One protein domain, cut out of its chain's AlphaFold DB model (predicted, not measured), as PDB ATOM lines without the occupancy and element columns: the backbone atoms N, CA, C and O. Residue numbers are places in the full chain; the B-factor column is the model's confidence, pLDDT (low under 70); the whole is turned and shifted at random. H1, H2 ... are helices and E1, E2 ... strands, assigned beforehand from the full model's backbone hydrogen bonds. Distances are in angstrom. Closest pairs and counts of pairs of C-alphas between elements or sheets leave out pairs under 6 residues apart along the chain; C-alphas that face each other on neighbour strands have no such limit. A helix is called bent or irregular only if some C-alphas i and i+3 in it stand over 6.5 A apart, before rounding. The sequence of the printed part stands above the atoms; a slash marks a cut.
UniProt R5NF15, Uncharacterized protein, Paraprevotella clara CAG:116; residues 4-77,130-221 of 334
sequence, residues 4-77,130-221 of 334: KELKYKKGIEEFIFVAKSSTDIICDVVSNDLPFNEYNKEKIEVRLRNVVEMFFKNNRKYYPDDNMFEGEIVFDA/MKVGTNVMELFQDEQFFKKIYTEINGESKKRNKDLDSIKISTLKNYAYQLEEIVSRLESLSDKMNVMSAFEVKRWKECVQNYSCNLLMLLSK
ATOM      1  N   LYS A   4     153.513 209.552 155.362       56.56
ATOM      2  CA  LYS A   4     153.962 209.639 156.760       56.56
ATOM      3  C   LYS A   4     153.800 208.339 157.555       56.56
ATOM      4  O   LYS A   4     154.667 208.032 158.367       56.56
ATOM      5  N   GLU A   5     152.749 207.556 157.297       55.88
ATOM      6  CA  GLU A   5     152.578 206.198 157.849       55.88
ATOM      7  C   GLU A   5     153.717 205.287 157.368       55.88
ATOM      8  O   GLU A   5     154.290 204.516 158.139       55.88
ATOM      9  N   LEU A   6     154.120 205.467 156.104       65.56
ATOM     10  CA  LEU A   6     155.281 204.798 155.526       65.56
ATOM     11  C   LEU A   6     156.581 205.148 156.273       65.56
ATOM     12  O   LEU A   6     157.387 204.252 156.501       65.56
ATOM     13  N   LYS A   7     156.765 206.403 156.714       72.75
ATOM     14  CA  LYS A   7     157.987 206.850 157.409       72.75
ATOM     15  C   LYS A   7     158.208 206.128 158.741       72.75
ATOM     16  O   LYS A   7     159.294 205.612 158.972       72.75
ATOM     17  N   TYR A   8     157.204 206.084 159.620       75.38
ATOM     18  CA  TYR A   8     157.362 205.465 160.946       75.38
ATOM     19  C   TYR A   8     157.497 203.950 160.869       75.38
ATOM     20  O   TYR A   8     158.322 203.368 161.572       75.38
ATOM     21  N   LYS A   9     156.715 203.316 159.990       79.00
ATOM     22  CA  LYS A   9     156.840 201.886 159.726       79.00
ATOM     23  C   LYS A   9     158.246 201.551 159.214       79.00
ATOM     24  O   LYS A   9     158.893 200.679 159.783       79.00
ATOM     25  N   LYS A  10     158.724 202.298 158.211       80.44
ATOM     26  CA  LYS A  10     160.073 202.163 157.652       80.44
ATOM     27  C   LYS A  10     161.143 202.325 158.730       80.44
ATOM     28  O   LYS A  10     161.960 201.429 158.879       80.44
ATOM     29  N   GLY A  11     161.082 203.386 159.536       84.06
ATOM     30  CA  GLY A  11     162.069 203.622 160.595       84.06
ATOM     31  C   GLY A  11     162.126 202.494 161.632       84.06
ATOM     32  O   GLY A  11     163.210 202.082 162.031       84.06
ATOM     33  N   ILE A  12     160.977 201.936 162.039       87.38
ATOM     34  CA  ILE A  12     160.941 200.790 162.966       87.38
ATOM     35  C   ILE A  12     161.534 199.531 162.317       87.38
ATOM     36  O   ILE A  12     162.294 198.812 162.964       87.38
ATOM     37  N   GLU A  13     161.203 199.256 161.053       88.06
ATOM     38  CA  GLU A  13     161.739 198.108 160.311       88.06
ATOM     39  C   GLU A  13     163.253 198.226 160.094       88.06
ATOM     40  O   GLU A  13     163.975 197.257 160.325       88.06
ATOM     41  N   GLU A  14     163.740 199.415 159.733       87.88
ATOM     42  CA  GLU A  14     165.163 199.750 159.628       87.88
ATOM     43  C   GLU A  14     165.877 199.560 160.972       87.88
ATOM     44  O   GLU A  14     166.906 198.887 161.032       87.88
ATOM     45  N   PHE A  15     165.307 200.073 162.068       92.19
ATOM     46  CA  PHE A  15     165.869 199.892 163.407       92.19
ATOM     47  C   PHE A  15     165.996 198.410 163.776       92.19
ATOM     48  O   PHE A  15     167.062 197.964 164.200       92.19
ATOM     49  N   ILE A  16     164.916 197.635 163.615       93.25
ATOM     50  CA  ILE A  16     164.897 196.204 163.951       93.25
ATOM     51  C   ILE A  16     165.909 195.444 163.100       93.25
ATOM     52  O   ILE A  16     166.604 194.570 163.616       93.25
ATOM     53  N   PHE A  17     166.021 195.783 161.819       92.25
ATOM     54  CA  PHE A  17     166.987 195.177 160.917       92.25
ATOM     55  C   PHE A  17     168.438 195.399 161.383       92.25
ATOM     56  O   PHE A  17     169.200 194.433 161.499       92.25
ATOM     57  N   VAL A  18     168.807 196.642 161.713       92.38
ATOM     58  CA  VAL A  18     170.145 196.986 162.230       92.38
ATOM     59  C   VAL A  18     170.404 196.294 163.564       92.38
ATOM     60  O   VAL A  18     171.457 195.683 163.751       92.38
ATOM     61  N   ALA A  19     169.439 196.352 164.485       94.81
ATOM     62  CA  ALA A  19     169.551 195.743 165.803       94.81
ATOM     63  C   ALA A  19     169.724 194.219 165.706       94.81
ATOM     64  O   ALA A  19     170.640 193.673 166.313       94.81
ATOM     65  N   LYS A  20     168.922 193.533 164.880       94.94
ATOM     66  CA  LYS A  20     169.022 192.081 164.672       94.94
ATOM     67  C   LYS A  20     170.361 191.680 164.058       94.94
ATOM     68  O   LYS A  20     171.020 190.786 164.581       94.94
ATOM     69  N   SER A  21     170.783 192.378 163.004       93.44
ATOM     70  CA  SER A  21     172.070 192.126 162.342       93.44
ATOM     71  C   SER A  21     173.241 192.333 163.305       93.44
ATOM     72  O   SER A  21     174.172 191.529 163.341       93.44
ATOM     73  N   SER A  22     173.163 193.376 164.137       93.31
ATOM     74  CA  SER A  22     174.154 193.658 165.178       93.31
ATOM     75  C   SER A  22     174.182 192.554 166.235       93.31
ATOM     76  O   SER A  22     175.250 192.048 166.567       93.31
ATOM     77  N   THR A  23     173.017 192.126 166.728       94.19
ATOM     78  CA  THR A  23     172.899 191.028 167.696       94.19
ATOM     79  C   THR A  23     173.464 189.723 167.155       94.19
ATOM     80  O   THR A  23     174.172 189.043 167.890       94.19
ATOM     81  N   ASP A  24     173.211 189.378 165.891       91.44
ATOM     82  CA  ASP A  24     173.776 188.175 165.268       91.44
ATOM     83  C   ASP A  24     175.309 188.203 165.283       91.44
ATOM     84  O   ASP A  24     175.941 187.230 165.687       91.44
ATOM     85  N   ILE A  25     175.912 189.338 164.928       89.38
ATOM     86  CA  ILE A  25     177.372 189.496 164.929       89.38
ATOM     87  C   ILE A  25     177.933 189.448 166.345       89.38
ATOM     88  O   ILE A  25     178.912 188.751 166.591       89.38
ATOM     89  N   ILE A  26     177.322 190.168 167.287       89.81
ATOM     90  CA  ILE A  26     177.755 190.173 168.687       89.81
ATOM     91  C   ILE A  26     177.675 188.754 169.262       89.81
ATOM     92  O   ILE A  26     178.622 188.301 169.906       89.81
ATOM     93  N   CYS A  27     176.585 188.026 169.001       88.25
ATOM     94  CA  CYS A  27     176.439 186.626 169.392       88.25
ATOM     95  C   CYS A  27     177.546 185.753 168.792       88.25
ATOM     96  O   CYS A  27     178.127 184.959 169.531       88.25
ATOM     97  N   ASP A  28     177.845 185.900 167.498       85.00
ATOM     98  CA  ASP A  28     178.882 185.121 166.817       85.00
ATOM     99  C   ASP A  28     180.271 185.410 167.388       85.00
ATOM    100  O   ASP A  28     181.035 184.481 167.636       85.00
ATOM    101  N   VAL A  29     180.587 186.685 167.630       84.06
ATOM    102  CA  VAL A  29     181.879 187.107 168.181       84.06
ATOM    103  C   VAL A  29     182.071 186.573 169.597       84.06
ATOM    104  O   VAL A  29     183.122 186.014 169.895       84.06
ATOM    105  N   VAL A  30     181.049 186.695 170.450       83.31
ATOM    106  CA  VAL A  30     181.111 186.269 171.858       83.31
ATOM    107  C   VAL A  30     181.027 184.750 172.009       83.31
ATOM    108  O   VAL A  30     181.669 184.193 172.887       83.31
ATOM    109  N   SER A  31     180.223 184.059 171.198       80.81
ATOM    110  CA  SER A  31     180.000 182.612 171.370       80.81
ATOM    111  C   SER A  31     181.085 181.756 170.724       80.81
ATOM    112  O   SER A  31     181.303 180.636 171.176       80.81
ATOM    113  N   ASN A  32     181.739 182.263 169.678       75.88
ATOM    114  CA  ASN A  32     182.812 181.554 168.976       75.88
ATOM    115  C   ASN A  32     184.211 182.061 169.363       75.88
ATOM    116  O   ASN A  32     185.178 181.698 168.694       75.88
ATOM    117  N   ASP A  33     184.316 182.927 170.381       71.88
ATOM    118  CA  ASP A  33     185.561 183.582 170.808       71.88
ATOM    119  C   ASP A  33     186.362 184.166 169.630       71.88
ATOM    120  O   ASP A  33     187.591 184.080 169.563       71.88
ATOM    121  N   LEU A  34     185.655 184.740 168.647       72.62
ATOM    122  CA  LEU A  34     186.292 185.241 167.435       72.62
ATOM    123  C   LEU A  34     187.115 186.488 167.773       72.62
ATOM    124  O   LEU A  34     186.558 187.472 168.269       72.62
ATOM    125  N   PRO A  35     188.422 186.513 167.448       72.38
ATOM    126  CA  PRO A  35     189.235 187.700 167.655       72.38
ATOM    127  C   PRO A  35     188.664 188.870 166.855       72.38
ATOM    128  O   PRO A  35     188.517 188.776 165.637       72.38
ATOM    129  N   PHE A  36     188.374 189.987 167.515       75.56
ATOM    130  CA  PHE A  36     187.817 191.177 166.868       75.56
ATOM    131  C   PHE A  36     188.912 192.014 166.174       75.56
ATOM    132  O   PHE A  36     189.126 193.183 166.488       75.56
ATOM    133  N   ASN A  37     189.655 191.378 165.264       79.12
ATOM    134  CA  ASN A  37     190.749 191.961 164.483       79.12
ATOM    135  C   ASN A  37     190.292 192.363 163.068       79.12
ATOM    136  O   ASN A  37     189.197 192.002 162.643       79.12
ATOM    137  N   GLU A  38     191.139 193.087 162.329       78.12
ATOM    138  CA  GLU A  38     190.816 193.596 160.983       78.12
ATOM    139  C   GLU A  38     190.339 192.498 160.020       78.12
ATOM    140  O   GLU A  38     189.309 192.660 159.373       78.12
ATOM    141  N   TYR A  39     190.997 191.336 160.007       79.94
ATOM    142  CA  TYR A  39     190.621 190.216 159.139       79.94
ATOM    143  C   TYR A  39     189.183 189.723 159.373       79.94
ATOM    144  O   TYR A  39     188.430 189.469 158.432       79.94
ATOM    145  N   ASN A  40     188.775 189.578 160.636       80.44
ATOM    146  CA  ASN A  40     187.410 189.167 160.957       80.44
ATOM    147  C   ASN A  40     186.406 190.307 160.745       80.44
ATOM    148  O   ASN A  40     185.284 190.037 160.316       80.44
ATOM    149  N   LYS A  41     186.811 191.564 160.976       82.75
ATOM    150  CA  LYS A  41     185.997 192.749 160.662       82.75
ATOM    151  C   LYS A  41     185.672 192.815 159.162       82.75
ATOM    152  O   LYS A  41     184.511 192.994 158.811       82.75
ATOM    153  N   GLU A  42     186.633 192.544 158.277       82.56
ATOM    154  CA  GLU A  42     186.399 192.489 156.823       82.56
ATOM    155  C   GLU A  42     185.404 191.390 156.418       82.56
ATOM    156  O   GLU A  42     184.503 191.624 155.612       82.56
ATOM    157  N   LYS A  43     185.512 190.187 156.998       83.56
ATOM    158  CA  LYS A  43     184.546 189.107 156.730       83.56
ATOM    159  C   LYS A  43     183.134 189.454 157.194       83.56
ATOM    160  O   LYS A  43     182.165 189.122 156.509       83.56
ATOM    161  N   ILE A  44     183.020 190.090 158.358       84.75
ATOM    162  CA  ILE A  44     181.743 190.560 158.899       84.75
ATOM    163  C   ILE A  44     181.156 191.642 157.992       84.75
ATOM    164  O   ILE A  44     179.970 191.569 157.681       84.75
ATOM    165  N   GLU A  45     181.973 192.583 157.513       85.62
ATOM    166  CA  GLU A  45     181.548 193.623 156.571       85.62
ATOM    167  C   GLU A  45     180.957 193.012 155.295       85.62
ATOM    168  O   GLU A  45     179.832 193.336 154.927       85.62
ATOM    169  N   VAL A  46     181.649 192.061 154.654       81.31
ATOM    170  CA  VAL A  46     181.136 191.391 153.442       81.31
ATOM    171  C   VAL A  46     179.786 190.716 153.704       81.31
ATOM    172  O   VAL A  46     178.857 190.841 152.904       81.31
ATOM    173  N   ARG A  47     179.643 190.026 154.842       83.06
ATOM    174  CA  ARG A  47     178.371 189.396 155.228       83.06
ATOM    175  C   ARG A  47     177.273 190.434 155.465       83.06
ATOM    176  O   ARG A  47     176.144 190.214 155.031       83.06
ATOM    177  N   LEU A  48     177.582 191.533 156.152       84.12
ATOM    178  CA  LEU A  48     176.631 192.606 156.434       84.12
ATOM    179  C   LEU A  48     176.125 193.255 155.157       84.12
ATOM    180  O   LEU A  48     174.915 193.416 155.024       84.12
ATOM    181  N   ARG A  49     177.014 193.556 154.204       80.25
ATOM    182  CA  ARG A  49     176.628 194.107 152.900       80.25
ATOM    183  C   ARG A  49     175.566 193.237 152.237       80.25
ATOM    184  O   ARG A  49     174.457 193.714 152.025       80.25
ATOM    185  N   ASN A  50     175.821 191.937 152.088       76.06
ATOM    186  CA  ASN A  50     174.850 191.001 151.507       76.06
ATOM    187  C   ASN A  50     173.491 191.006 152.240       76.06
ATOM    188  O   ASN A  50     172.432 190.891 151.622       76.06
ATOM    189  N   VAL A  51     173.501 191.130 153.570       81.81
ATOM    190  CA  VAL A  51     172.281 191.158 154.390       81.81
ATOM    191  C   VAL A  51     171.488 192.456 154.191       81.81
ATOM    192  O   VAL A  51     170.265 192.392 154.039       81.81
ATOM    193  N   VAL A  52     172.159 193.614 154.134       79.75
ATOM    194  CA  VAL A  52     171.534 194.915 153.814       79.75
ATOM    195  C   VAL A  52     170.900 194.874 152.430       79.75
ATOM    196  O   VAL A  52     169.751 195.279 152.256       79.75
ATOM    197  N   GLU A  53     171.609 194.313 151.459       74.19
ATOM    198  CA  GLU A  53     171.120 194.197 150.092       74.19
ATOM    199  C   GLU A  53     169.847 193.352 150.022       74.19
ATOM    200  O   GLU A  53     168.839 193.806 149.486       74.19
ATOM    201  N   MET A  54     169.843 192.150 150.610       76.12
ATOM    202  CA  MET A  54     168.646 191.301 150.645       76.12
ATOM    203  C   MET A  54     167.464 191.988 151.332       76.12
ATOM    204  O   MET A  54     166.328 191.883 150.860       76.12
ATOM    205  N   PHE A  55     167.714 192.696 152.436       79.06
ATOM    206  CA  PHE A  55     166.677 193.458 153.121       79.06
ATOM    207  C   PHE A  55     166.058 194.505 152.191       79.06
ATOM    208  O   PHE A  55     164.830 194.604 152.109       79.06
ATOM    209  N   PHE A  56     166.883 195.226 151.436       71.56
ATOM    210  CA  PHE A  56     166.411 196.201 150.466       71.56
ATOM    211  C   PHE A  56     165.627 195.548 149.317       71.56
ATOM    212  O   PHE A  56     164.502 195.969 149.031       71.56
ATOM    213  N   LYS A  57     166.146 194.462 148.715       69.38
ATOM    214  CA  LYS A  57     165.454 193.720 147.640       69.38
ATOM    215  C   LYS A  57     164.025 193.350 148.042       69.38
ATOM    216  O   LYS A  57     163.078 193.583 147.288       69.38
ATOM    217  N   ASN A  58     163.866 192.839 149.262       72.06
ATOM    218  CA  ASN A  58     162.581 192.389 149.796       72.06
ATOM    219  C   ASN A  58     161.614 193.542 150.101       72.06
ATOM    220  O   ASN A  58     160.399 193.337 150.137       72.06
ATOM    221  N   ASN A  59     162.129 194.758 150.293       68.56
ATOM    222  CA  ASN A  59     161.349 195.911 150.726       68.56
ATOM    223  C   ASN A  59     161.296 197.060 149.703       68.56
ATOM    224  O   ASN A  59     160.735 198.106 150.018       68.56
ATOM    225  N   ARG A  60     161.764 196.862 148.458       61.81
ATOM    226  CA  ARG A  60     161.866 197.885 147.388       61.81
ATOM    227  C   ARG A  60     160.635 198.780 147.186       61.81
ATOM    228  O   ARG A  60     160.754 199.948 146.853       61.81
ATOM    229  N   LYS A  61     159.425 198.264 147.433       60.56
ATOM    230  CA  LYS A  61     158.167 199.034 147.306       60.56
ATOM    231  C   LYS A  61     158.031 200.162 148.341       60.56
ATOM    232  O   LYS A  61     157.140 200.995 148.203       60.56
ATOM    233  N   TYR A  62     158.856 200.156 149.387       59.66
ATOM    234  CA  TYR A  62     158.795 201.070 150.529       59.66
ATOM    235  C   TYR A  62     159.913 202.131 150.526       59.66
ATOM    236  O   TYR A  62     159.900 203.019 151.378       59.66
ATOM    237  N   TYR A  63     160.846 202.069 149.569       59.12
ATOM    238  CA  TYR A  63     161.997 202.968 149.449       59.12
ATOM    239  C   TYR A  63     161.938 203.671 148.085       59.12
ATOM    240  O   TYR A  63     162.467 203.144 147.121       59.12
ATOM    241  N   PRO A  64     161.242 204.817 147.968       51.56
ATOM    242  CA  PRO A  64     161.016 205.461 146.671       51.56
ATOM    243  C   PRO A  64     162.267 206.117 146.061       51.56
ATOM    244  O   PRO A  64     162.292 206.308 144.852       51.56
ATOM    245  N   ASP A  65     163.278 206.432 146.881       57.94
ATOM    246  CA  ASP A  65     164.518 207.112 146.468       57.94
ATOM    247  C   ASP A  65     165.778 206.261 146.728       57.94
ATOM    248  O   ASP A  65     166.869 206.811 146.840       57.94
ATOM    249  N   ASP A  66     165.630 204.946 146.944       62.03
ATOM    250  CA  ASP A  66     166.731 203.992 147.180       62.03
ATOM    251  C   ASP A  66     167.731 204.373 148.300       62.03
ATOM    252  O   ASP A  66     168.843 203.858 148.387       62.03
ATOM    253  N   ASN A  67     167.304 205.244 149.218       65.06
ATOM    254  CA  ASN A  67     168.078 205.690 150.372       65.06
ATOM    255  C   ASN A  67     167.622 204.960 151.644       65.06
ATOM    256  O   ASN A  67     166.452 205.059 152.060       65.06
ATOM    257  N   MET A  68     168.558 204.261 152.287       68.38
ATOM    258  CA  MET A  68     168.390 203.694 153.626       68.38
ATOM    259  C   MET A  68     169.028 204.614 154.668       68.38
ATOM    260  O   MET A  68     170.063 205.233 154.413       68.38
ATOM    261  N   PHE A  69     168.395 204.711 155.840       73.81
ATOM    262  CA  PHE A  69     168.920 205.472 156.979       73.81
ATOM    263  C   PHE A  69     169.244 206.945 156.661       73.81
ATOM    264  O   PHE A  69     170.311 207.456 156.990       73.81
ATOM    265  N   GLU A  70     168.324 207.627 155.973       69.12
ATOM    266  CA  GLU A  70     168.490 209.015 155.510       69.12
ATOM    267  C   GLU A  70     169.695 209.255 154.568       69.12
ATOM    268  O   GLU A  70     170.231 210.359 154.520       69.12
ATOM    269  N   GLY A  71     170.100 208.250 153.784       69.56
ATOM    270  CA  GLY A  71     171.132 208.400 152.747       69.56
ATOM    271  C   GLY A  71     172.557 208.095 153.213       69.56
ATOM    272  O   GLY A  71     173.497 208.296 152.450       69.56
ATOM    273  N   GLU A  72     172.729 207.567 154.430       74.69
ATOM    274  CA  GLU A  72     174.004 206.971 154.870       74.69
ATOM    275  C   GLU A  72     174.395 205.774 153.987       74.69
ATOM    276  O   GLU A  72     175.577 205.502 153.761       74.69
ATOM    277  N   ILE A  73     173.378 205.090 153.454       74.88
ATOM    278  CA  ILE A  73     173.493 204.064 152.426       74.88
ATOM    279  C   ILE A  73     172.660 204.508 151.224       74.88
ATOM    280  O   ILE A  73     171.430 204.600 151.310       74.88
ATOM    281  N   VAL A  74     173.343 204.766 150.111       72.12
ATOM    282  CA  VAL A  74     172.743 205.123 148.823       72.12
ATOM    283  C   VAL A  74     172.911 203.949 147.879       72.12
ATOM    284  O   VAL A  74     174.037 203.486 147.677       72.12
ATOM    285  N   PHE A  75     171.813 203.493 147.284       70.50
ATOM    286  CA  PHE A  75     171.886 202.503 146.223       70.50
ATOM    287  C   PHE A  75     171.832 203.133 144.828       70.50
ATOM    288  O   PHE A  75     171.151 204.133 144.608       70.50
ATOM    289  N   ASP A  76     172.549 202.539 143.876       73.94
ATOM    290  CA  ASP A  76     172.384 202.843 142.458       73.94
ATOM    291  C   ASP A  76     171.036 202.296 141.978       73.94
ATOM    292  O   ASP A  76     170.822 201.083 141.928       73.94
ATOM    293  N   ALA A  77     170.119 203.200 141.640       72.25
ATOM    294  CA  ALA A  77     168.746 202.850 141.301       72.25
ATOM    295  C   ALA A  77     168.622 201.979 140.042       72.25
ATOM    296  O   ALA A  77     167.752 201.107 139.967       72.25
ATOM    297  N   MET A 130     176.015 199.739 146.195       66.31
ATOM    298  CA  MET A 130     175.823 200.335 147.510       66.31
ATOM    299  C   MET A 130     176.969 201.290 147.838       66.31
ATOM    300  O   MET A 130     178.070 200.867 148.205       66.31
ATOM    301  N   LYS A 131     176.687 202.590 147.770       65.62
ATOM    302  CA  LYS A 131     177.584 203.631 148.256       65.62
ATOM    303  C   LYS A 131     177.268 203.910 149.716       65.62
ATOM    304  O   LYS A 131     176.218 204.455 150.048       65.62
ATOM    305  N   VAL A 132     178.204 203.553 150.583       62.50
ATOM    306  CA  VAL A 132     178.128 203.850 152.014       62.50
ATOM    307  C   VAL A 132     179.203 204.881 152.322       62.50
ATOM    308  O   VAL A 132     180.344 204.724 151.888       62.50
ATOM    309  N   GLY A 133     178.844 205.953 153.032       60.25
ATOM    310  CA  GLY A 133     179.809 206.985 153.439       60.25
ATOM    311  C   GLY A 133     180.910 206.454 154.370       60.25
ATOM    312  O   GLY A 133     181.962 207.075 154.493       60.25
ATOM    313  N   THR A 134     180.668 205.294 154.988       65.38
ATOM    314  CA  THR A 134     181.566 204.571 155.891       65.38
ATOM    315  C   THR A 134     181.401 203.046 155.736       65.38
ATOM    316  O   THR A 134     180.592 202.578 154.941       65.38
ATOM    317  N   ASN A 135     182.169 202.232 156.453       79.25
ATOM    318  CA  ASN A 135     181.988 200.777 156.491       79.25
ATOM    319  C   ASN A 135     180.639 200.411 157.176       79.25
ATOM    320  O   ASN A 135     180.277 201.028 158.177       79.25
ATOM    321  N   VAL A 136     179.868 199.436 156.661       83.88
ATOM    322  CA  VAL A 136     178.526 199.100 157.210       83.88
ATOM    323  C   VAL A 136     178.631 198.603 158.651       83.88
ATOM    324  O   VAL A 136     177.805 198.950 159.495       83.88
ATOM    325  N   MET A 137     179.665 197.822 158.952       85.44
ATOM    326  CA  MET A 137     179.962 197.372 160.307       85.44
ATOM    327  C   MET A 137     180.241 198.541 161.261       85.44
ATOM    328  O   MET A 137     179.784 198.505 162.402       85.44
ATOM    329  N   GLU A 138     180.956 199.573 160.811       85.00
ATOM    330  CA  GLU A 138     181.213 200.779 161.611       85.00
ATOM    331  C   GLU A 138     179.935 201.592 161.828       85.00
ATOM    332  O   GLU A 138     179.651 201.996 162.954       85.00
ATOM    333  N   LEU A 139     179.117 201.750 160.783       87.44
ATOM    334  CA  LEU A 139     177.809 202.398 160.877       87.44
ATOM    335  C   LEU A 139     176.915 201.701 161.913       87.44
ATOM    336  O   LEU A 139     176.275 202.350 162.733       87.44
ATOM    337  N   PHE A 140     176.906 200.365 161.913       89.75
ATOM    338  CA  PHE A 140     176.092 199.572 162.837       89.75
ATOM    339  C   PHE A 140     176.675 199.527 164.251       89.75
ATOM    340  O   PHE A 140     175.965 199.131 165.166       89.75
ATOM    341  N   GLN A 141     177.931 199.927 164.458       87.56
ATOM    342  CA  GLN A 141     178.522 200.122 165.787       87.56
ATOM    343  C   GLN A 141     178.321 201.542 166.321       87.56
ATOM    344  O   GLN A 141     178.470 201.766 167.527       87.56
ATOM    345  N   ASP A 142     178.000 202.498 165.448       87.62
ATOM    346  CA  ASP A 142     177.873 203.894 165.826       87.62
ATOM    347  C   ASP A 142     176.610 204.136 166.661       87.62
ATOM    348  O   ASP A 142     175.462 204.004 166.236       87.62
ATOM    349  N   GLU A 143     176.831 204.563 167.896       88.94
ATOM    350  CA  GLU A 143     175.770 204.945 168.811       88.94
ATOM    351  C   GLU A 143     174.975 206.163 168.312       88.94
ATOM    352  O   GLU A 143     173.770 206.249 168.562       88.94
ATOM    353  N   GLN A 144     175.616 207.104 167.604       87.75
ATOM    354  CA  GLN A 144     174.912 208.261 167.042       87.75
ATOM    355  C   GLN A 144     173.948 207.841 165.940       87.75
ATOM    356  O   GLN A 144     172.854 208.400 165.852       87.75
ATOM    357  N   PHE A 145     174.301 206.817 165.169       86.88
ATOM    358  CA  PHE A 145     173.427 206.235 164.164       86.88
ATOM    359  C   PHE A 145     172.157 205.636 164.789       86.88
ATOM    360  O   PHE A 145     171.046 206.028 164.424       86.88
ATOM    361  N   PHE A 146     172.287 204.794 165.823       86.94
ATOM    362  CA  PHE A 146     171.121 204.284 166.564       86.94
ATOM    363  C   PHE A 146     170.285 205.400 167.183       86.94
ATOM    364  O   PHE A 146     169.052 205.372 167.118       86.94
ATOM    365  N   LYS A 147     170.944 206.400 167.774       86.44
ATOM    366  CA  LYS A 147     170.270 207.556 168.365       86.44
ATOM    367  C   LYS A 147     169.456 208.320 167.330       86.44
ATOM    368  O   LYS A 147     168.341 208.742 167.639       86.44
ATOM    369  N   LYS A 148     170.006 208.511 166.132       86.06
ATOM    370  CA  LYS A 148     169.366 209.213 165.020       86.06
ATOM    371  C   LYS A 148     168.100 208.477 164.576       86.06
ATOM    372  O   LYS A 148     167.015 209.046 164.707       86.06
ATOM    373  N   ILE A 149     168.219 207.187 164.241       85.56
ATOM    374  CA  ILE A 149     167.079 206.330 163.865       85.56
ATOM    375  C   ILE A 149     166.014 206.337 164.971       85.56
ATOM    376  O   ILE A 149     164.830 206.569 164.720       85.56
ATOM    377  N   TYR A 150     166.420 206.149 166.231       86.06
ATOM    378  CA  TYR A 150     165.488 206.167 167.357       86.06
ATOM    379  C   TYR A 150     164.782 207.519 167.517       86.06
ATOM    380  O   TYR A 150     163.582 207.566 167.783       86.06
ATOM    381  N   THR A 151     165.502 208.631 167.361       83.12
ATOM    382  CA  THR A 151     164.946 209.985 167.509       83.12
ATOM    383  C   THR A 151     163.923 210.285 166.418       83.12
ATOM    384  O   THR A 151     162.878 210.871 166.713       83.12
ATOM    385  N   GLU A 152     164.167 209.834 165.188       79.81
ATOM    386  CA  GLU A 152     163.208 209.944 164.088       79.81
ATOM    387  C   GLU A 152     161.909 209.184 164.373       79.81
ATOM    388  O   GLU A 152     160.819 209.718 164.144       79.81
ATOM    389  N   ILE A 153     162.010 207.976 164.939       80.12
ATOM    390  CA  ILE A 153     160.849 207.181 165.367       80.12
ATOM    391  C   ILE A 153     160.149 207.835 166.570       80.12
ATOM    392  O   ILE A 153     158.920 207.833 166.666       80.12
ATOM    393  N   ASN A 154     160.907 208.409 167.506       75.31
ATOM    394  CA  ASN A 154     160.362 208.989 168.730       75.31
ATOM    395  C   ASN A 154     159.644 210.331 168.479       75.31
ATOM    396  O   ASN A 154     158.604 210.569 169.088       75.31
ATOM    397  N   GLY A 155     160.128 211.182 167.568       66.44
ATOM    398  CA  GLY A 155     159.454 212.408 167.104       66.44
ATOM    399  C   GLY A 155     158.806 213.303 168.186       66.44
ATOM    400  O   GLY A 155     159.124 213.251 169.373       66.44
ATOM    401  N   GLU A 156     157.848 214.148 167.783       56.56
ATOM    402  CA  GLU A 156     157.032 214.946 168.712       56.56
ATOM    403  C   GLU A 156     155.825 214.142 169.235       56.56
ATOM    404  O   GLU A 156     154.990 213.651 168.466       56.56
ATOM    405  N   SER A 157     155.693 214.054 170.563       55.03
ATOM    406  CA  SER A 157     154.820 213.103 171.277       55.03
ATOM    407  C   SER A 157     153.350 213.057 170.834       55.03
ATOM    408  O   SER A 157     152.762 211.978 170.773       55.03
ATOM    409  N   LYS A 158     152.739 214.204 170.501       51.72
ATOM    410  CA  LYS A 158     151.319 214.284 170.097       51.72
ATOM    411  C   LYS A 158     151.056 213.810 168.667       51.72
ATOM    412  O   LYS A 158     149.943 213.376 168.373       51.72
ATOM    413  N   LYS A 159     152.039 213.940 167.778       56.50
ATOM    414  CA  LYS A 159     151.917 213.606 166.354       56.50
ATOM    415  C   LYS A 159     152.337 212.158 166.106       56.50
ATOM    416  O   LYS A 159     151.584 211.417 165.487       56.50
ATOM    417  N   ARG A 160     153.427 211.732 166.755       65.88
ATOM    418  CA  ARG A 160     153.917 210.351 166.763       65.88
ATOM    419  C   ARG A 160     152.822 209.342 167.122       65.88
ATOM    420  O   ARG A 160     152.651 208.364 166.410       65.88
ATOM    421  N   ASN A 161     152.068 209.566 168.203       61.53
ATOM    422  CA  ASN A 161     151.059 208.590 168.633       61.53
ATOM    423  C   ASN A 161     149.962 208.381 167.573       61.53
ATOM    424  O   ASN A 161     149.564 207.248 167.349       61.53
ATOM    425  N   LYS A 162     149.535 209.437 166.863       62.78
ATOM    426  CA  LYS A 162     148.549 209.314 165.774       62.78
ATOM    427  C   LYS A 162     149.084 208.513 164.589       62.78
ATOM    428  O   LYS A 162     148.347 207.727 164.006       62.78
ATOM    429  N   ASP A 163     150.347 208.735 164.239       63.59
ATOM    430  CA  ASP A 163     150.978 208.070 163.102       63.59
ATOM    431  C   ASP A 163     151.304 206.603 163.440       63.59
ATOM    432  O   ASP A 163     151.086 205.715 162.623       63.59
ATOM    433  N   LEU A 164     151.719 206.306 164.672       64.19
ATOM    434  CA  LEU A 164     151.908 204.931 165.138       64.19
ATOM    435  C   LEU A 164     150.571 204.179 165.307       64.19
ATOM    436  O   LEU A 164     150.510 202.995 164.988       64.19
ATOM    437  N   ASP A 165     149.489 204.861 165.706       62.47
ATOM    438  CA  ASP A 165     148.128 204.294 165.754       62.47
ATOM    439  C   ASP A 165     147.575 203.931 164.360       62.47
ATOM    440  O   ASP A 165     146.615 203.163 164.259       62.47
ATOM    441  N   SER A 166     148.163 204.466 163.280       64.75
ATOM    442  CA  SER A 166     147.801 204.087 161.907       64.75
ATOM    443  C   SER A 166     148.372 202.723 161.494       64.75
ATOM    444  O   SER A 166     147.784 202.033 160.660       64.75
ATOM    445  N   ILE A 167     149.450 202.267 162.146       68.81
ATOM    446  CA  ILE A 167     150.043 200.949 161.908       68.81
ATOM    447  C   ILE A 167     149.151 199.867 162.533       68.81
ATOM    448  O   ILE A 167     148.717 199.959 163.682       68.81
ATOM    449  N   LYS A 168     148.901 198.779 161.793       69.12
ATOM    450  CA  LYS A 168     148.121 197.637 162.301       69.12
ATOM    451  C   LYS A 168     148.710 197.109 163.617       69.12
ATOM    452  O   LYS A 168     149.885 196.757 163.682       69.12
ATOM    453  N   ILE A 169     147.858 196.922 164.626       66.75
ATOM    454  CA  ILE A 169     148.243 196.393 165.950       66.75
ATOM    455  C   ILE A 169     149.000 195.059 165.845       66.75
ATOM    456  O   ILE A 169     149.960 194.835 166.575       66.75
ATOM    457  N   SER A 170     148.604 194.169 164.930       69.50
ATOM    458  CA  SER A 170     149.308 192.899 164.692       69.50
ATOM    459  C   SER A 170     150.761 193.102 164.254       69.50
ATOM    460  O   SER A 170     151.638 192.346 164.656       69.50
ATOM    461  N   THR A 171     151.017 194.135 163.453       77.00
ATOM    462  CA  THR A 171     152.352 194.493 162.973       77.00
ATOM    463  C   THR A 171     153.196 195.067 164.110       77.00
ATOM    464  O   THR A 171     154.323 194.627 164.304       77.00
ATOM    465  N   LEU A 172     152.624 195.951 164.932       77.12
ATOM    466  CA  LEU A 172     153.294 196.484 166.126       77.12
ATOM    467  C   LEU A 172     153.652 195.383 167.137       77.12
ATOM    468  O   LEU A 172     154.755 195.383 167.674       77.12
ATOM    469  N   LYS A 173     152.758 194.407 167.353       78.81
ATOM    470  CA  LYS A 173     153.046 193.226 168.184       78.81
ATOM    471  C   LYS A 173     154.201 192.396 167.628       78.81
ATOM    472  O   LYS A 173     155.038 191.941 168.395       78.81
ATOM    473  N   ASN A 174     154.262 192.222 166.309       86.88
ATOM    474  CA  ASN A 174     155.369 191.519 165.666       86.88
ATOM    475  C   ASN A 174     156.703 192.275 165.815       86.88
ATOM    476  O   ASN A 174     157.747 191.654 165.986       86.88
ATOM    477  N   TYR A 175     156.685 193.608 165.766       90.38
ATOM    478  CA  TYR A 175     157.875 194.419 166.042       90.38
ATOM    479  C   TYR A 175     158.322 194.299 167.501       90.38
ATOM    480  O   TYR A 175     159.507 194.100 167.754       90.38
ATOM    481  N   ALA A 176     157.385 194.353 168.453       87.38
ATOM    482  CA  ALA A 176     157.687 194.154 169.867       87.38
ATOM    483  C   ALA A 176     158.301 192.769 170.127       87.38
ATOM    484  O   ALA A 176     159.351 192.684 170.749       87.38
ATOM    485  N   TYR A 177     157.724 191.708 169.558       89.25
ATOM    486  CA  TYR A 177     158.265 190.353 169.678       89.25
ATOM    487  C   TYR A 177     159.714 190.245 169.172       89.25
ATOM    488  O   TYR A 177     160.573 189.690 169.851       89.25
ATOM    489  N   GLN A 178     160.016 190.827 168.006       94.44
ATOM    490  CA  GLN A 178     161.382 190.831 167.464       94.44
ATOM    491  C   GLN A 178     162.368 191.585 168.368       94.44
ATOM    492  O   GLN A 178     163.506 191.155 168.537       94.44
ATOM    493  N   LEU A 179     161.943 192.700 168.963       95.19
ATOM    494  CA  LEU A 179     162.774 193.454 169.902       95.19
ATOM    495  C   LEU A 179     162.977 192.701 171.228       95.19
ATOM    496  O   LEU A 179     164.080 192.721 171.766       95.19
ATOM    497  N   GLU A 180     161.954 192.013 171.741       93.62
ATOM    498  CA  GLU A 180     162.061 191.144 172.925       93.62
ATOM    499  C   GLU A 180     163.049 189.995 172.688       93.62
ATOM    500  O   GLU A 180     163.862 189.688 173.562       93.62
ATOM    501  N   GLU A 181     163.031 189.399 171.492       96.31
ATOM    502  CA  GLU A 181     163.995 188.375 171.080       96.31
ATOM    503  C   GLU A 181     165.425 188.936 171.056       96.31
ATOM    504  O   GLU A 181     166.339 188.328 171.614       96.31
ATOM    505  N   ILE A 182     165.622 190.122 170.467       96.25
ATOM    506  CA  ILE A 182     166.917 190.823 170.432       96.25
ATOM    507  C   ILE A 182     167.452 191.061 171.847       96.25
ATOM    508  O   ILE A 182     168.595 190.701 172.140       96.25
ATOM    509  N   VAL A 183     166.632 191.636 172.732       94.62
ATOM    510  CA  VAL A 183     167.019 191.932 174.120       94.62
ATOM    511  C   VAL A 183     167.369 190.643 174.859       94.62
ATOM    512  O   VAL A 183     168.455 190.551 175.426       94.62
ATOM    513  N   SER A 184     166.518 189.620 174.765       93.75
ATOM    514  CA  SER A 184     166.728 188.323 175.423       93.75
ATOM    515  C   SER A 184     168.032 187.654 174.973       93.75
ATOM    516  O   SER A 184     168.803 187.141 175.790       93.75
ATOM    517  N   ARG A 185     168.325 187.692 173.665       93.94
ATOM    518  CA  ARG A 185     169.574 187.155 173.110       93.94
ATOM    519  C   ARG A 185     170.792 187.899 173.649       93.94
ATOM    520  O   ARG A 185     171.747 187.249 174.067       93.94
ATOM    521  N   LEU A 186     170.761 189.230 173.697       91.94
ATOM    522  CA  LEU A 186     171.866 190.032 174.235       91.94
ATOM    523  C   LEU A 186     172.041 189.846 175.751       91.94
ATOM    524  O   LEU A 186     173.173 189.796 176.232       91.94
ATOM    525  N   GLU A 187     170.955 189.704 176.510       90.12
ATOM    526  CA  GLU A 187     171.003 189.431 177.951       90.12
ATOM    527  C   GLU A 187     171.687 188.100 178.252       90.12
ATOM    528  O   GLU A 187     172.558 188.060 179.126       90.12
ATOM    529  N   SER A 188     171.401 187.061 177.460       88.12
ATOM    530  CA  SER A 188     172.017 185.732 177.598       88.12
ATOM    531  C   SER A 188     173.542 185.711 177.406       88.12
ATOM    532  O   SER A 188     174.211 184.760 177.812       88.12
ATOM    533  N   LEU A 189     174.116 186.761 176.806       83.94
ATOM    534  CA  LEU A 189     175.563 186.905 176.623       83.94
ATOM    535  C   LEU A 189     176.263 187.524 177.839       83.94
ATOM    536  O   LEU A 189     177.489 187.474 177.915       83.94
ATOM    537  N   SER A 190     175.522 188.115 178.783       72.75
ATOM    538  CA  SER A 190     176.098 188.910 179.882       72.75
ATOM    539  C   SER A 190     177.065 188.106 180.755       72.75
ATOM    540  O   SER A 190     178.107 188.630 181.142       72.75
ATOM    541  N   ASP A 191     176.785 186.820 180.970       68.50
ATOM    542  CA  ASP A 191     177.653 185.925 181.746       68.50
ATOM    543  C   ASP A 191     178.911 185.497 180.973       68.50
ATOM    544  O   ASP A 191     179.951 185.220 181.568       68.50
ATOM    545  N   LYS A 192     178.845 185.483 179.636       70.38
ATOM    546  CA  LYS A 192     179.938 185.060 178.744       70.38
ATOM    547  C   LYS A 192     180.903 186.196 178.405       70.38
ATOM    548  O   LYS A 192     182.064 185.949 178.096       70.38
ATOM    549  N   MET A 193     180.455 187.452 178.482       66.31
ATOM    550  CA  MET A 193     181.242 188.596 178.011       66.31
ATOM    551  C   MET A 193     182.383 189.035 178.946       66.31
ATOM    552  O   MET A 193     183.243 189.803 178.511       66.31
ATOM    553  N   ASN A 194     182.424 188.568 180.198       56.50
ATOM    554  CA  ASN A 194     183.237 189.175 181.261       56.50
ATOM    555  C   ASN A 194     184.758 188.902 181.224       56.50
ATOM    556  O   ASN A 194     185.464 189.517 182.019       56.50
ATOM    557  N   VAL A 195     185.288 188.036 180.346       51.19
ATOM    558  CA  VAL A 195     186.728 187.667 180.393       51.19
ATOM    559  C   VAL A 195     187.492 187.859 179.071       51.19
ATOM    560  O   VAL A 195     188.695 188.096 179.125       51.19
ATOM    561  N   MET A 196     186.845 187.836 177.893       50.22
ATOM    562  CA  MET A 196     187.566 187.882 176.597       50.22
ATOM    563  C   MET A 196     187.008 188.844 175.531       50.22
ATOM    564  O   MET A 196     187.591 188.967 174.455       50.22
ATOM    565  N   SER A 197     185.910 189.556 175.798       61.22
ATOM    566  CA  SER A 197     185.291 190.434 174.789       61.22
ATOM    567  C   SER A 197     186.008 191.783 174.709       61.22
ATOM    568  O   SER A 197     186.195 192.445 175.732       61.22
ATOM    569  N   ALA A 198     186.353 192.241 173.503       68.81
ATOM    570  CA  ALA A 198     186.897 193.583 173.298       68.81
ATOM    571  C   ALA A 198     185.914 194.667 173.787       68.81
ATOM    572  O   ALA A 198     184.696 194.528 173.644       68.81
ATOM    573  N   PHE A 199     186.446 195.770 174.328       77.44
ATOM    574  CA  PHE A 199     185.666 196.915 174.826       77.44
ATOM    575  C   PHE A 199     184.625 197.418 173.808       77.44
ATOM    576  O   PHE A 199     183.494 197.733 174.178       77.44
ATOM    577  N   GLU A 200     184.984 197.414 172.522       81.06
ATOM    578  CA  GLU A 200     184.117 197.792 171.398       81.06
ATOM    579  C   GLU A 200     182.836 196.943 171.335       81.06
ATOM    580  O   GLU A 200     181.736 197.483 171.242       81.06
ATOM    581  N   VAL A 201     182.955 195.619 171.479       86.25
ATOM    582  CA  VAL A 201     181.820 194.682 171.403       86.25
ATOM    583  C   VAL A 201     180.883 194.861 172.598       86.25
ATOM    584  O   VAL A 201     179.663 194.793 172.448       86.25
ATOM    585  N   LYS A 202     181.433 195.141 173.788       86.62
ATOM    586  CA  LYS A 202     180.628 195.419 174.985       86.62
ATOM    587  C   LYS A 202     179.797 196.691 174.814       86.62
ATOM    588  O   LYS A 202     178.591 196.662 175.052       86.62
ATOM    589  N   ARG A 203     180.421 197.777 174.350       88.12
ATOM    590  CA  ARG A 203     179.725 199.043 174.091       88.12
ATOM    591  C   ARG A 203     178.663 198.888 173.000       88.12
ATOM    592  O   ARG A 203     177.556 199.399 173.155       88.12
ATOM    593  N   TRP A 204     178.971 198.145 171.936       91.25
ATOM    594  CA  TRP A 204     178.015 197.850 170.869       91.25
ATOM    595  C   TRP A 204     176.789 197.094 171.402       91.25
ATOM    596  O   TRP A 204     175.656 197.514 171.173       91.25
ATOM    597  N   LYS A 205     177.004 196.046 172.206       92.25
ATOM    598  CA  LYS A 205     175.935 195.279 172.866       92.25
ATOM    599  C   LYS A 205     175.046 196.148 173.752       92.25
ATOM    600  O   LYS A 205     173.825 196.077 173.639       92.25
ATOM    601  N   GLU A 206     175.645 196.971 174.611       91.19
ATOM    602  CA  GLU A 206     174.909 197.891 175.486       91.19
ATOM    603  C   GLU A 206     174.088 198.902 174.675       91.19
ATOM    604  O   GLU A 206     172.927 199.152 175.000       91.19
ATOM    605  N   CYS A 207     174.645 199.434 173.583       93.25
ATOM    606  CA  CYS A 207     173.940 200.344 172.683       93.25
ATOM    607  C   CYS A 207     172.686 199.692 172.076       93.25
ATOM    608  O   CYS A 207     171.577 200.209 172.250       93.25
ATOM    609  N   VAL A 208     172.841 198.527 171.431       94.81
ATOM    610  CA  VAL A 208     171.733 197.803 170.785       94.81
ATOM    611  C   VAL A 208     170.655 197.447 171.809       94.81
ATOM    612  O   VAL A 208     169.468 197.671 171.559       94.81
ATOM    613  N   GLN A 209     171.054 196.941 172.979       94.00
ATOM    614  CA  GLN A 209     170.128 196.572 174.050       94.00
ATOM    615  C   GLN A 209     169.337 197.789 174.548       94.00
ATOM    616  O   GLN A 209     168.106 197.747 174.587       94.00
ATOM    617  N   ASN A 210     170.014 198.895 174.868       93.00
ATOM    618  CA  ASN A 210     169.379 200.093 175.418       93.00
ATOM    619  C   ASN A 210     168.355 200.699 174.453       93.00
ATOM    620  O   ASN A 210     167.222 200.985 174.851       93.00
ATOM    621  N   TYR A 211     168.715 200.875 173.179       93.88
ATOM    622  CA  TYR A 211     167.778 201.434 172.204       93.88
ATOM    623  C   TYR A 211     166.638 200.468 171.863       93.88
ATOM    624  O   TYR A 211     165.510 200.924 171.669       93.88
ATOM    625  N   SER A 212     166.880 199.152 171.878       94.50
ATOM    626  CA  SER A 212     165.817 198.152 171.703       94.50
ATOM    627  C   SER A 212     164.806 198.200 172.853       94.50
ATOM    628  O   SER A 212     163.601 198.260 172.604       94.50
ATOM    629  N   CYS A 213     165.270 198.292 174.105       90.19
ATOM    630  CA  CYS A 213     164.412 198.501 175.276       90.19
ATOM    631  C   CYS A 213     163.633 199.824 175.194       90.19
ATOM    632  O   CYS A 213     162.434 199.871 175.477       90.19
ATOM    633  N   ASN A 214     164.287 200.904 174.762       89.25
ATOM    634  CA  ASN A 214     163.637 202.202 174.585       89.25
ATOM    635  C   ASN A 214     162.544 202.168 173.512       89.25
ATOM    636  O   ASN A 214     161.503 202.811 173.679       89.25
ATOM    637  N   LEU A 215     162.758 201.427 172.422       89.06
ATOM    638  CA  LEU A 215     161.757 201.246 171.378       89.06
ATOM    639  C   LEU A 215     160.621 200.326 171.843       89.06
ATOM    640  O   LEU A 215     159.463 200.647 171.601       89.06
ATOM    641  N   LEU A 216     160.902 199.265 172.602       86.44
ATOM    642  CA  LEU A 216     159.873 198.437 173.249       86.44
ATOM    643  C   LEU A 216     158.954 199.260 174.156       86.44
ATOM    644  O   LEU A 216     157.730 199.187 174.041       86.44
ATOM    645  N   MET A 217     159.539 200.099 175.016       82.62
ATOM    646  CA  MET A 217     158.786 201.028 175.864       82.62
ATOM    647  C   MET A 217     157.972 202.044 175.061       82.62
ATOM    648  O   MET A 217     156.986 202.581 175.568       82.62
ATOM    649  N   LEU A 218     158.401 202.369 173.842       79.12
ATOM    650  CA  LEU A 218     157.660 203.243 172.944       79.12
ATOM    651  C   LEU A 218     156.481 202.494 172.315       79.12
ATOM    652  O   LEU A 218     155.360 202.991 172.373       79.12
ATOM    653  N   LEU A 219     156.710 201.299 171.763       77.62
ATOM    654  CA  LEU A 219     155.690 200.486 171.098       77.62
ATOM    655  C   LEU A 219     154.611 199.986 172.064       77.62
ATOM    656  O   LEU A 219     153.448 199.913 171.679       77.62
ATOM    657  N   SER A 220     154.945 199.721 173.331       68.62
ATOM    658  CA  SER A 220     153.956 199.346 174.357       68.62
ATOM    659  C   SER A 220     152.926 200.450 174.643       68.62
ATOM    660  O   SER A 220     151.824 200.174 175.128       68.62
ATOM    661  N   LYS A 221     153.254 201.700 174.293       63.03
ATOM    662  CA  LYS A 221     152.377 202.873 174.413       63.03
ATOM    663  C   LYS A 221     151.523 203.123 173.161       63.03
ATOM    664  O   LYS A 221     150.689 204.023 173.191       63.03
TER     665      LYS A 221
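Overview. This is residues 4 to 77 and 130 to 221 of the 334 residues of an uncharacterized protein of Paraprevotella clara CAG:116 (UniProt R5NF15). Four helices, H1, H4, H6 and H7, make an up-and-down bundle with H1 in the middle of the domain, and H2 folds back along H1 as a fifth long rod. Short H3 crosses from H2 to H1, H5 sits crosswise at the end of H1 near residue 4, and a tiny two-stranded antiparallel sheet, E1 and E2, lies at the rim on H2's side. The 166 printed residues, mostly helix by class, hold seven named helices and two named strands in the order H1 H2 E1 E2 H3 H4 H5 H6 H7. The whole is compact, with a radius of gyration of the C-alphas of 16.1 A and spans of 46 by 37 by 24 A.

Arrangement. E1, residues 73 to 75, and E2, residues 130 to 132, are antiparallel at 156 degrees; N 74 and O 131 are 2.9 A apart, within hydrogen-bond range. H3, residues 136 to 141, touches H2, residues 38 to 62, about perpendicular at 81 degrees, closest at the C-alphas of Met 137 and Glu 45, 5.5 A. H2 and the hub H1, residues 4 to 31, form a helical hairpin at a shallow tilt of 26 degrees, with the C-alphas of Tyr 62 and Leu 6 closest at 7.2 A. H1 touches H4, residues 143 to 154, with residues 8 to 15 alone, closest at the C-alphas of Tyr 8 and Ile 153, 5.9 A. H5, residues 157 to 164, touches H1 about perpendicular at 85 degrees, with the C-alphas of Asp 163 and Glu 5 closest at 5.8 A. H6, residues 169 to 187, runs the same way as H1 and touches it, closest at the C-alphas of Ile 182 and Lys 20, 6.3 A. H6 and H7, residues 199 to 219, form a helical hairpin, closest at the C-alphas of Val 183 and Gln 209, 5.6 A. H2 and H7 are apart. Every O i to N i+4 pair is within hydrogen-bond range in H1, H3, H4, H6 and H7, against 19 of 21 in H2 and 2 of 4 in H5.

Along the chain. H1 starts at C-alpha 4, (153.962, 209.639, 156.760), and measures 40.3 A. H2 measures 34.5 A and is irregular, C-alphas 58 and 61 being 8.4 A apart, with a kink of 37 degrees near residue 56. H6 measures 26.7 A, and H7 30.4 A to C-alpha 219, (155.690, 200.486, 171.098).

Size, cuts and confidence. The C-alphas farthest apart, of Tyr 39 and Lys 158, are 47.4 A apart. Residues 78 to 129 are not printed; C-alphas 77 and 130 are 9.7 A apart across the cut. The link from H6 to H7 is long, 11 residues. Mean pLDDT of the printed part is 78.4, with 46 residues under 70, among them 59 to 68 and 155 to 170.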